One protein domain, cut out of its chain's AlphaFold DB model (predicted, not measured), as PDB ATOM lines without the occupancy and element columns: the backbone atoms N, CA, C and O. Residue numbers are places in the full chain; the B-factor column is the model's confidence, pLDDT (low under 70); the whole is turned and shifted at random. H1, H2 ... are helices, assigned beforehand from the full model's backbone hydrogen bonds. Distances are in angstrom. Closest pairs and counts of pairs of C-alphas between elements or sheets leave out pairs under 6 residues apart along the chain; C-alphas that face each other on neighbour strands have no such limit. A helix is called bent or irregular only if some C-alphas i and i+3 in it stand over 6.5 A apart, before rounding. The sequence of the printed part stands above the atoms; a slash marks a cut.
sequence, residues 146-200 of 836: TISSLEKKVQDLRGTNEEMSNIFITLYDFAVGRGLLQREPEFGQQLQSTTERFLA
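What this domain is: This is residues 146 to 200 of the 836 residues of the protein "Putative Heat shock 70 kDa protein 2" of Glarea lozoyensis (strain ATCC 74030 / MF5533) (UniProt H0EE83). One long helix, H1, makes the length of this domain, and after its last residue, 177, the backbone turns through the very short helix H2 and folds back as H3, which runs alongside the later part of H1 in a loose, lopsided J. The first part of H1, residues 146 to 164, sticks out as a bare arm with no other part of the domain beside it. The printed part has 55 residues with three named helices, in the order H1, H2, H3, and no named strand; the class is all helix. The whole is extended, with a radius of gyration of the C-alphas of 15.9 A, and spans 53 by 18 by 10 A.

Where its parts are: The longest helix is H1, residues 146 to 177, which measures 46.6 A from first to last C-alpha. It begins at C-alpha 146, at (-46.217, -8.339, -45.710), and ends at C-alpha 177, at (-22.125, 16.902, -14.853). H3, residues 185 to 200, measures 22.6 A and ends at C-alpha 200, at (-43.739, 6.731, -18.478). Between them is H2, residues 180 to 183, with 5.2 A from first to last C-alpha. None of the helices is bent or irregular.

How they stand to each other: H1 and H3 run opposite ways at a shallow tilt of 24 degrees. They are close but not clearly touching, with 1 pair of C-alphas within 8 A, and their closest C-alphas, those of Tyr 172 and Leu 191, are 7.9 A apart. H1 and H2 are also close but not clearly touching; their closest C-alphas, those of Ala 175 and Leu 181, are 6.9 A apart. H2 and H3 touch only at the corner by their link, and H3 does so with residues 187 to 188 alone. The closest C-alphas of this pair are those of Leu 181 and Gly 188, 4.8 A apart. In H1 and H3 every pair of O of residue i and N of residue i+4 is within hydrogen-bond range. H2 is too short for such a pair, and its 1 pair of O of residue i and N of residue i+3 is within range.

The domain as a whole: The outline is a rod, and the two C-alphas farthest apart are those of Thr 146 and Arg 183, at 52.7 A. Residues 146 to 164, which belong to H1, stand free. Without them the body has 36 residues and spans 26 by 17 by 7 A, with a radius of gyration of 9.6 A. The links from H1 to H2 and from H2 to H3 are tight. The printed part has no cut. The mean pLDDT of the printed part is 83.6, and no printed residue is under 70; the mean of H2 is 76.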
ATOM      1  N   THR A 146     -45.618  -9.499 -46.400       86.31
ATOM      2  CA  THR A 146     -46.217  -8.339 -45.710       86.31
ATOM      3  C   THR A 146     -46.041  -8.386 -44.193       86.31
ATOM      4  O   THR A 146     -45.802  -7.340 -43.602       86.31
ATOM      5  N   ILE A 147     -46.101  -9.569 -43.572       89.88
ATOM      6  CA  ILE A 147     -45.859  -9.754 -42.137       89.88
ATOM      7  C   ILE A 147     -44.405  -9.404 -41.826       89.88
ATOM      8  O   ILE A 147     -44.183  -8.471 -41.067       89.88
ATOM      9  N   SER A 148     -43.423  -9.991 -42.511       87.25
ATOM     10  CA  SER A 148     -42.009  -9.671 -42.268       87.25
ATOM     11  C   SER A 148     -41.608  -8.251 -42.673       87.25
ATOM     12  O   SER A 148     -40.667  -7.690 -42.113       87.25
ATOM     13  N   SER A 149     -42.353  -7.601 -43.576       89.88
ATOM     14  CA  SER A 149     -42.208  -6.159 -43.822       89.88
ATOM     15  C   SER A 149     -42.766  -5.294 -42.682       89.88
ATOM     16  O   SER A 149     -42.247  -4.201 -42.451       89.88
ATOM     17  N   LEU A 150     -43.796  -5.755 -41.967       90.31
ATOM     18  CA  LEU A 150     -44.336  -5.089 -40.777       90.31
ATOM     19  C   LEU A 150     -43.476  -5.370 -39.538       90.31
ATOM     20  O   LEU A 150     -43.121  -4.423 -38.849       90.31
ATOM     21  N   GLU A 151     -43.068  -6.621 -39.309       90.56
ATOM     22  CA  GLU A 151     -42.123  -7.026 -38.255       90.56
ATOM     23  C   GLU A 151     -40.829  -6.216 -38.354       90.56
ATOM     24  O   GLU A 151     -40.415  -5.600 -37.371       90.56
ATOM     25  N   LYS A 152     -40.244  -6.107 -39.559       92.56
ATOM     26  CA  LYS A 152     -39.073  -5.252 -39.771       92.56
ATOM     27  C   LYS A 152     -39.357  -3.792 -39.409       92.56
ATOM     28  O   LYS A 152     -38.569  -3.204 -38.686       92.56
ATOM     29  N   LYS A 153     -40.475  -3.204 -39.851       88.81
ATOM     30  CA  LYS A 153     -40.814  -1.807 -39.509       88.81
ATOM     31  C   LYS A 153     -41.015  -1.595 -38.008       88.81
ATOM     32  O   LYS A 153     -40.642  -0.545 -37.501       88.81
ATOM     33  N   VAL A 154     -41.583  -2.570 -37.299       90.50
ATOM     34  CA  VAL A 154     -41.703  -2.536 -35.833       90.50
ATOM     35  C   VAL A 154     -40.321  -2.604 -35.177       90.50
ATOM     36  O   VAL A 154     -40.073  -1.862 -34.230       90.50
ATOM     37  N   GLN A 155     -39.406  -3.425 -35.697       87.38
ATOM     38  CA  GLN A 155     -38.033  -3.508 -35.194       87.38
ATOM     39  C   GLN A 155     -37.216  -2.238 -35.489       87.38
ATOM     40  O   GLN A 155     -36.541  -1.734 -34.594       87.38
ATOM     41  N   ASP A 156     -37.324  -1.686 -36.701       87.56
ATOM     42  CA  ASP A 156     -36.699  -0.418 -37.093       87.56
ATOM     43  C   ASP A 156     -37.192   0.721 -36.163       87.56
ATOM     44  O   ASP A 156     -36.391   1.497 -35.642       87.56
ATOM     45  N   LEU A 157     -38.503   0.778 -35.870       85.56
ATOM     46  CA  LEU A 157     -39.085   1.750 -34.931       85.56
ATOM     47  C   LEU A 157     -38.590   1.565 -33.486       85.56
ATOM     48  O   LEU A 157     -38.273   2.563 -32.836       85.56
ATOM     49  N   ARG A 158     -38.478   0.323 -32.986       82.88
ATOM     50  CA  ARG A 158     -37.895   0.037 -31.658       82.88
ATOM     51  C   ARG A 158     -36.468   0.572 -31.557       82.88
ATOM     52  O   ARG A 158     -36.190   1.340 -30.639       82.88
ATOM     53  N   GLY A 159     -35.625   0.282 -32.553       84.56
ATOM     54  CA  GLY A 159     -34.257   0.802 -32.629       84.56
ATOM     55  C   GLY A 159     -34.202   2.332 -32.554       84.56
ATOM     56  O   GLY A 159     -33.481   2.877 -31.723       84.56
ATOM     57  N   THR A 160     -35.040   3.042 -33.321       86.12
ATOM     58  CA  THR A 160     -35.084   4.519 -33.234       86.12
ATOM     59  C   THR A 160     -35.540   5.038 -31.865       86.12
ATOM     60  O   THR A 160     -35.091   6.099 -31.433       86.12
ATOM     61  N   ASN A 161     -36.403   4.309 -31.150       83.25
ATOM     62  CA  ASN A 161     -36.861   4.698 -29.814       83.25
ATOM     63  C   ASN A 161     -35.775   4.468 -28.744       83.25
ATOM     64  O   ASN A 161     -35.604   5.284 -27.836       83.25
ATOM     65  N   GLU A 162     -34.993   3.397 -28.883       83.50
ATOM     66  CA  GLU A 162     -33.805   3.121 -28.067       83.50
ATOM     67  C   GLU A 162     -32.703   4.171 -28.313       83.50
ATOM     68  O   GLU A 162     -32.158   4.728 -27.359       83.50
ATOM     69  N   GLU A 163     -32.436   4.544 -29.569       85.19
ATOM     70  CA  GLU A 163     -31.504   5.629 -29.916       85.19
ATOM     71  C   GLU A 163     -31.938   6.983 -29.333       85.19
ATOM     72  O   GLU A 163     -31.134   7.656 -28.682       85.19
ATOM     73  N   MET A 164     -33.214   7.368 -29.480       81.62
ATOM     74  CA  MET A 164     -33.753   8.588 -28.860       81.62
ATOM     75  C   MET A 164     -33.619   8.569 -27.330       81.62
ATOM     76  O   MET A 164     -33.270   9.590 -26.733       81.62
ATOM     77  N   SER A 165     -33.834   7.411 -26.698       81.12
ATOM     78  CA  SER A 165     -33.666   7.231 -25.248       81.12
ATOM     79  C   SER A 165     -32.214   7.450 -24.812       81.12
ATOM     80  O   SER A 165     -31.955   8.182 -23.855       81.12
ATOM     81  N   ASN A 166     -31.252   6.882 -25.543       82.62
ATOM     82  CA  ASN A 166     -29.822   7.027 -25.261       82.62
ATOM     83  C   ASN A 166     -29.329   8.475 -25.456       82.62
ATOM     84  O   ASN A 166     -28.562   8.995 -24.638       82.62
ATOM     85  N   ILE A 167     -29.805   9.165 -26.498       87.12
ATOM     86  CA  ILE A 167     -29.507  10.590 -26.731       87.12
ATOM     87  C   ILE A 167     -30.078  11.458 -25.597       87.12
ATOM     88  O   ILE A 167     -29.410  12.376 -25.122       87.12
ATOM     89  N   PHE A 168     -31.284  11.152 -25.108       85.44
ATOM     90  CA  PHE A 168     -31.884  11.880 -23.991       85.44
ATOM     91  C   PHE A 168     -31.111  11.685 -22.673       85.44
ATOM     92  O   PHE A 168     -30.841  12.662 -21.972       85.44
ATOM     93  N   ILE A 169     -30.695  10.452 -22.356       84.06
ATOM     94  CA  ILE A 169     -29.918  10.147 -21.138       84.06
ATOM     95  C   ILE A 169     -28.546  10.834 -21.170       84.06
ATOM     96  O   ILE A 169     -28.171  11.499 -20.207       84.06
ATOM     97  N   THR A 170     -27.821  10.771 -22.292       87.38
ATOM     98  CA  THR A 170     -26.508  11.439 -22.408       87.38
ATOM     99  C   THR A 170     -26.599  12.967 -22.297       87.38
ATOM    100  O   THR A 170     -25.710  13.595 -21.717       87.38
ATOM    101  N   LEU A 171     -27.694  13.580 -22.767       84.69
ATOM    102  CA  LEU A 171     -27.977  15.004 -22.554       84.69
ATOM    103  C   LEU A 171     -28.281  15.327 -21.078       84.69
ATOM    104  O   LEU A 171     -27.816  16.351 -20.568       84.69
ATOM    105  N   TYR A 172     -29.031  14.461 -20.389       83.38
ATOM    106  CA  TYR A 172     -29.321  14.592 -18.959       83.38
ATOM    107  C   TYR A 172     -28.035  14.520 -18.122       83.38
ATOM    108  O   TYR A 172     -27.756  15.434 -17.342       83.38
ATOM    109  N   ASP A 173     -27.199  13.503 -18.345       85.31
ATOM    110  CA  ASP A 173     -25.926  13.324 -17.638       85.31
ATOM    111  C   ASP A 173     -24.950  14.482 -17.898       85.31
ATOM    112  O   ASP A 173     -24.257  14.932 -16.983       85.31
ATOM    113  N   PHE A 174     -24.939  15.046 -19.111       86.56
ATOM    114  CA  PHE A 174     -24.173  16.256 -19.414       86.56
ATOM    115  C   PHE A 174     -24.676  17.482 -18.628       86.56
ATOM    116  O   PHE A 174     -23.866  18.256 -18.107       86.56
ATOM    117  N   ALA A 175     -25.995  17.663 -18.498       81.81
ATOM    118  CA  ALA A 175     -26.579  18.755 -17.715       81.81
ATOM    119  C   ALA A 175     -26.295  18.610 -16.205       81.81
ATOM    120  O   ALA A 175     -25.965  19.601 -15.545       81.81
ATOM    121  N   VAL A 176     -26.348  17.381 -15.675       83.75
ATOM    122  CA  VAL A 176     -25.943  17.047 -14.297       83.75
ATOM    123  C   VAL A 176     -24.452  17.327 -14.093       83.75
ATOM    124  O   VAL A 176     -24.083  18.079 -13.192       83.75
ATOM    125  N   GLY A 177     -23.585  16.785 -14.955       81.44
ATOM    126  CA  GLY A 177     -22.125  16.902 -14.853       81.44
ATOM    127  C   GLY A 177     -21.584  18.326 -15.026       81.44
ATOM    128  O   GLY A 177     -20.477  18.626 -14.580       81.44
ATOM    129  N   ARG A 178     -22.366  19.231 -15.629       79.56
ATOM    130  CA  ARG A 178     -22.070  20.673 -15.710       79.56
ATOM    131  C   ARG A 178     -22.659  21.502 -14.563       79.56
ATOM    132  O   ARG A 178     -22.459  22.715 -14.555       79.56
ATOM    133  N   GLY A 179     -23.379  20.890 -13.621       81.06
ATOM    134  CA  GLY A 179     -24.033  21.594 -12.511       81.06
ATOM    135  C   GLY A 179     -25.149  22.547 -12.955       81.06
ATOM    136  O   GLY A 179     -25.479  23.492 -12.237       81.06
ATOM    137  N   LEU A 180     -25.724  22.339 -14.149       77.12
ATOM    138  CA  LEU A 180     -26.730  23.243 -14.722       77.12
ATOM    139  C   LEU A 180     -27.993  23.307 -13.848       77.12
ATOM    140  O   LEU A 180     -28.598  24.366 -13.710       77.12
ATOM    141  N   LEU A 181     -28.329  22.184 -13.207       74.25
ATOM    142  CA  LEU A 181     -29.468  22.016 -12.301       74.25
ATOM    143  C   LEU A 181     -29.353  22.866 -11.024       74.25
ATOM    144  O   LEU A 181     -30.357  23.358 -10.521       74.25
ATOM    145  N   GLN A 182     -28.136  23.054 -10.506       74.56
ATOM    146  CA  GLN A 182     -27.867  23.898  -9.337       74.56
ATOM    147  C   GLN A 182     -27.853  25.390  -9.690       74.56
ATOM    148  O   GLN A 182     -28.022  26.224  -8.803       74.56
ATOM    149  N   ARG A 183     -27.634  25.731 -10.966       78.75
ATOM    150  CA  ARG A 183     -27.597  27.120 -11.436       78.75
ATOM    151  C   ARG A 183     -28.965  27.637 -11.884       78.75
ATOM    152  O   ARG A 183     -29.243  28.811 -11.689       78.75
ATOM    153  N   GLU A 184     -29.795  26.774 -12.468       83.38
ATOM    154  CA  GLU A 184     -31.119  27.109 -13.010       83.38
ATOM    155  C   GLU A 184     -32.173  26.104 -12.482       83.38
ATOM    156  O   GLU A 184     -32.440  25.083 -13.128       83.38
ATOM    157  N   PRO A 185     -32.789  26.339 -11.305       78.44
ATOM    158  CA  PRO A 185     -33.677  25.358 -10.677       78.44
ATOM    159  C   PRO A 185     -34.960  25.094 -11.482       78.44
ATOM    160  O   PRO A 185     -35.449  23.965 -11.494       78.44
ATOM    161  N   GLU A 186     -35.481  26.091 -12.207       83.25
ATOM    162  CA  GLU A 186     -36.648  25.917 -13.086       83.25
ATOM    163  C   GLU A 186     -36.340  25.002 -14.279       83.25
ATOM    164  O   GLU A 186     -37.140  24.126 -14.608       83.25
ATOM    165  N   PHE A 187     -35.155  25.140 -14.887       84.62
ATOM    166  CA  PHE A 187     -34.695  24.224 -15.934       84.62
ATOM    167  C   PHE A 187     -34.566  22.795 -15.393       84.62
ATOM    168  O   PHE A 187     -34.952  21.846 -16.074       84.62
ATOM    169  N   GLY A 188     -34.101  22.635 -14.149       80.38
ATOM    170  CA  GLY A 188     -34.047  21.333 -13.488       80.38
ATOM    171  C   GLY A 188     -35.421  20.693 -13.283       80.38
ATOM    172  O   GLY A 188     -35.598  19.525 -13.626       80.38
ATOM    173  N   GLN A 189     -36.411  21.455 -12.810       80.88
ATOM    174  CA  GLN A 189     -37.793  20.971 -12.674       80.88
ATOM    175  C   GLN A 189     -38.408  20.603 -14.033       80.88
ATOM    176  O   GLN A 189     -39.039  19.554 -14.165       80.88
ATOM    177  N   GLN A 190     -38.187  21.423 -15.067       84.19
ATOM    178  CA  GLN A 190     -38.670  21.127 -16.417       84.19
ATOM    179  C   GLN A 190     -38.023  19.853 -16.979       84.19
ATOM    180  O   GLN A 190     -38.751  18.971 -17.435       84.19
ATOM    181  N   LEU A 191     -36.696  19.706 -16.873       84.81
ATOM    182  CA  LEU A 191     -35.959  18.526 -17.339       84.81
ATOM    183  C   LEU A 191     -36.348  17.247 -16.579       84.81
ATOM    184  O   LEU A 191     -36.449  16.180 -17.179       84.81
ATOM    185  N   GLN A 192     -36.624  17.337 -15.277       78.00
ATOM    186  CA  GLN A 192     -37.178  16.216 -14.512       78.00
ATOM    187  C   GLN A 192     -38.582  15.851 -15.015       78.00
ATOM    188  O   GLN A 192     -38.825  14.692 -15.343       78.00
ATOM    189  N   SER A 193     -39.472  16.832 -15.204       84.69
ATOM    190  CA  SER A 193     -40.840  16.577 -15.683       84.69
ATOM    191  C   SER A 193     -40.909  15.990 -17.103       84.69
ATOM    192  O   SER A 193     -41.820  15.217 -17.411       84.69
ATOM    193  N   THR A 194     -39.953  16.313 -17.985       83.81
ATOM    194  CA  THR A 194     -39.846  15.682 -19.311       83.81
ATOM    195  C   THR A 194     -39.255  14.277 -19.213       83.81
ATOM    196  O   THR A 194     -39.759  13.379 -19.883       83.81
ATOM    197  N   THR A 195     -38.273  14.058 -18.331       82.81
ATOM    198  CA  THR A 195     -37.693  12.732 -18.044       82.81
ATOM    199  C   THR A 195     -38.750  11.760 -17.513       82.81
ATOM    200  O   THR A 195     -38.868  10.644 -18.013       82.81
ATOM    201  N   GLU A 196     -39.576  12.184 -16.552       79.56
ATOM    202  CA  GLU A 196     -40.674  11.374 -16.001       79.56
ATOM    203  C   GLU A 196     -41.703  10.989 -17.071       79.56
ATOM    204  O   GLU A 196     -42.092   9.825 -17.167       79.56
ATOM    205  N   ARG A 197     -42.109  11.944 -17.921       81.62
ATOM    206  CA  ARG A 197     -43.035  11.688 -19.039       81.62
ATOM    207  C   ARG A 197     -42.436  10.736 -20.072       81.62
ATOM    208  O   ARG A 197     -43.140   9.851 -20.550       81.62
ATOM    209  N   PHE A 198     -41.155  10.889 -20.395       82.00
ATOM    210  CA  PHE A 198     -40.455  10.015 -21.334       82.00
ATOM    211  C   PHE A 198     -40.350   8.579 -20.794       82.00
ATOM    212  O   PHE A 198     -40.710   7.631 -21.486       82.00
ATOM    213  N   LEU A 199     -39.971   8.414 -19.520       74.75
ATOM    214  CA  LEU A 199     -39.920   7.106 -18.855       74.75
ATOM    215  C   LEU A 199     -41.305   6.459 -18.691       74.75
ATOM    216  O   LEU A 199     -41.408   5.236 -18.751       74.75
ATOM    217  N   ALA A 200     -42.369   7.244 -18.501       78.06
ATOM    218  CA  ALA A 200     -43.739   6.731 -18.478       78.06
ATOM    219  C   ALA A 200     -44.174   6.200 -19.855       78.06
ATOM    220  O   ALA A 200     -44.725   5.103 -19.940       78.06
TER     221      ALA A 200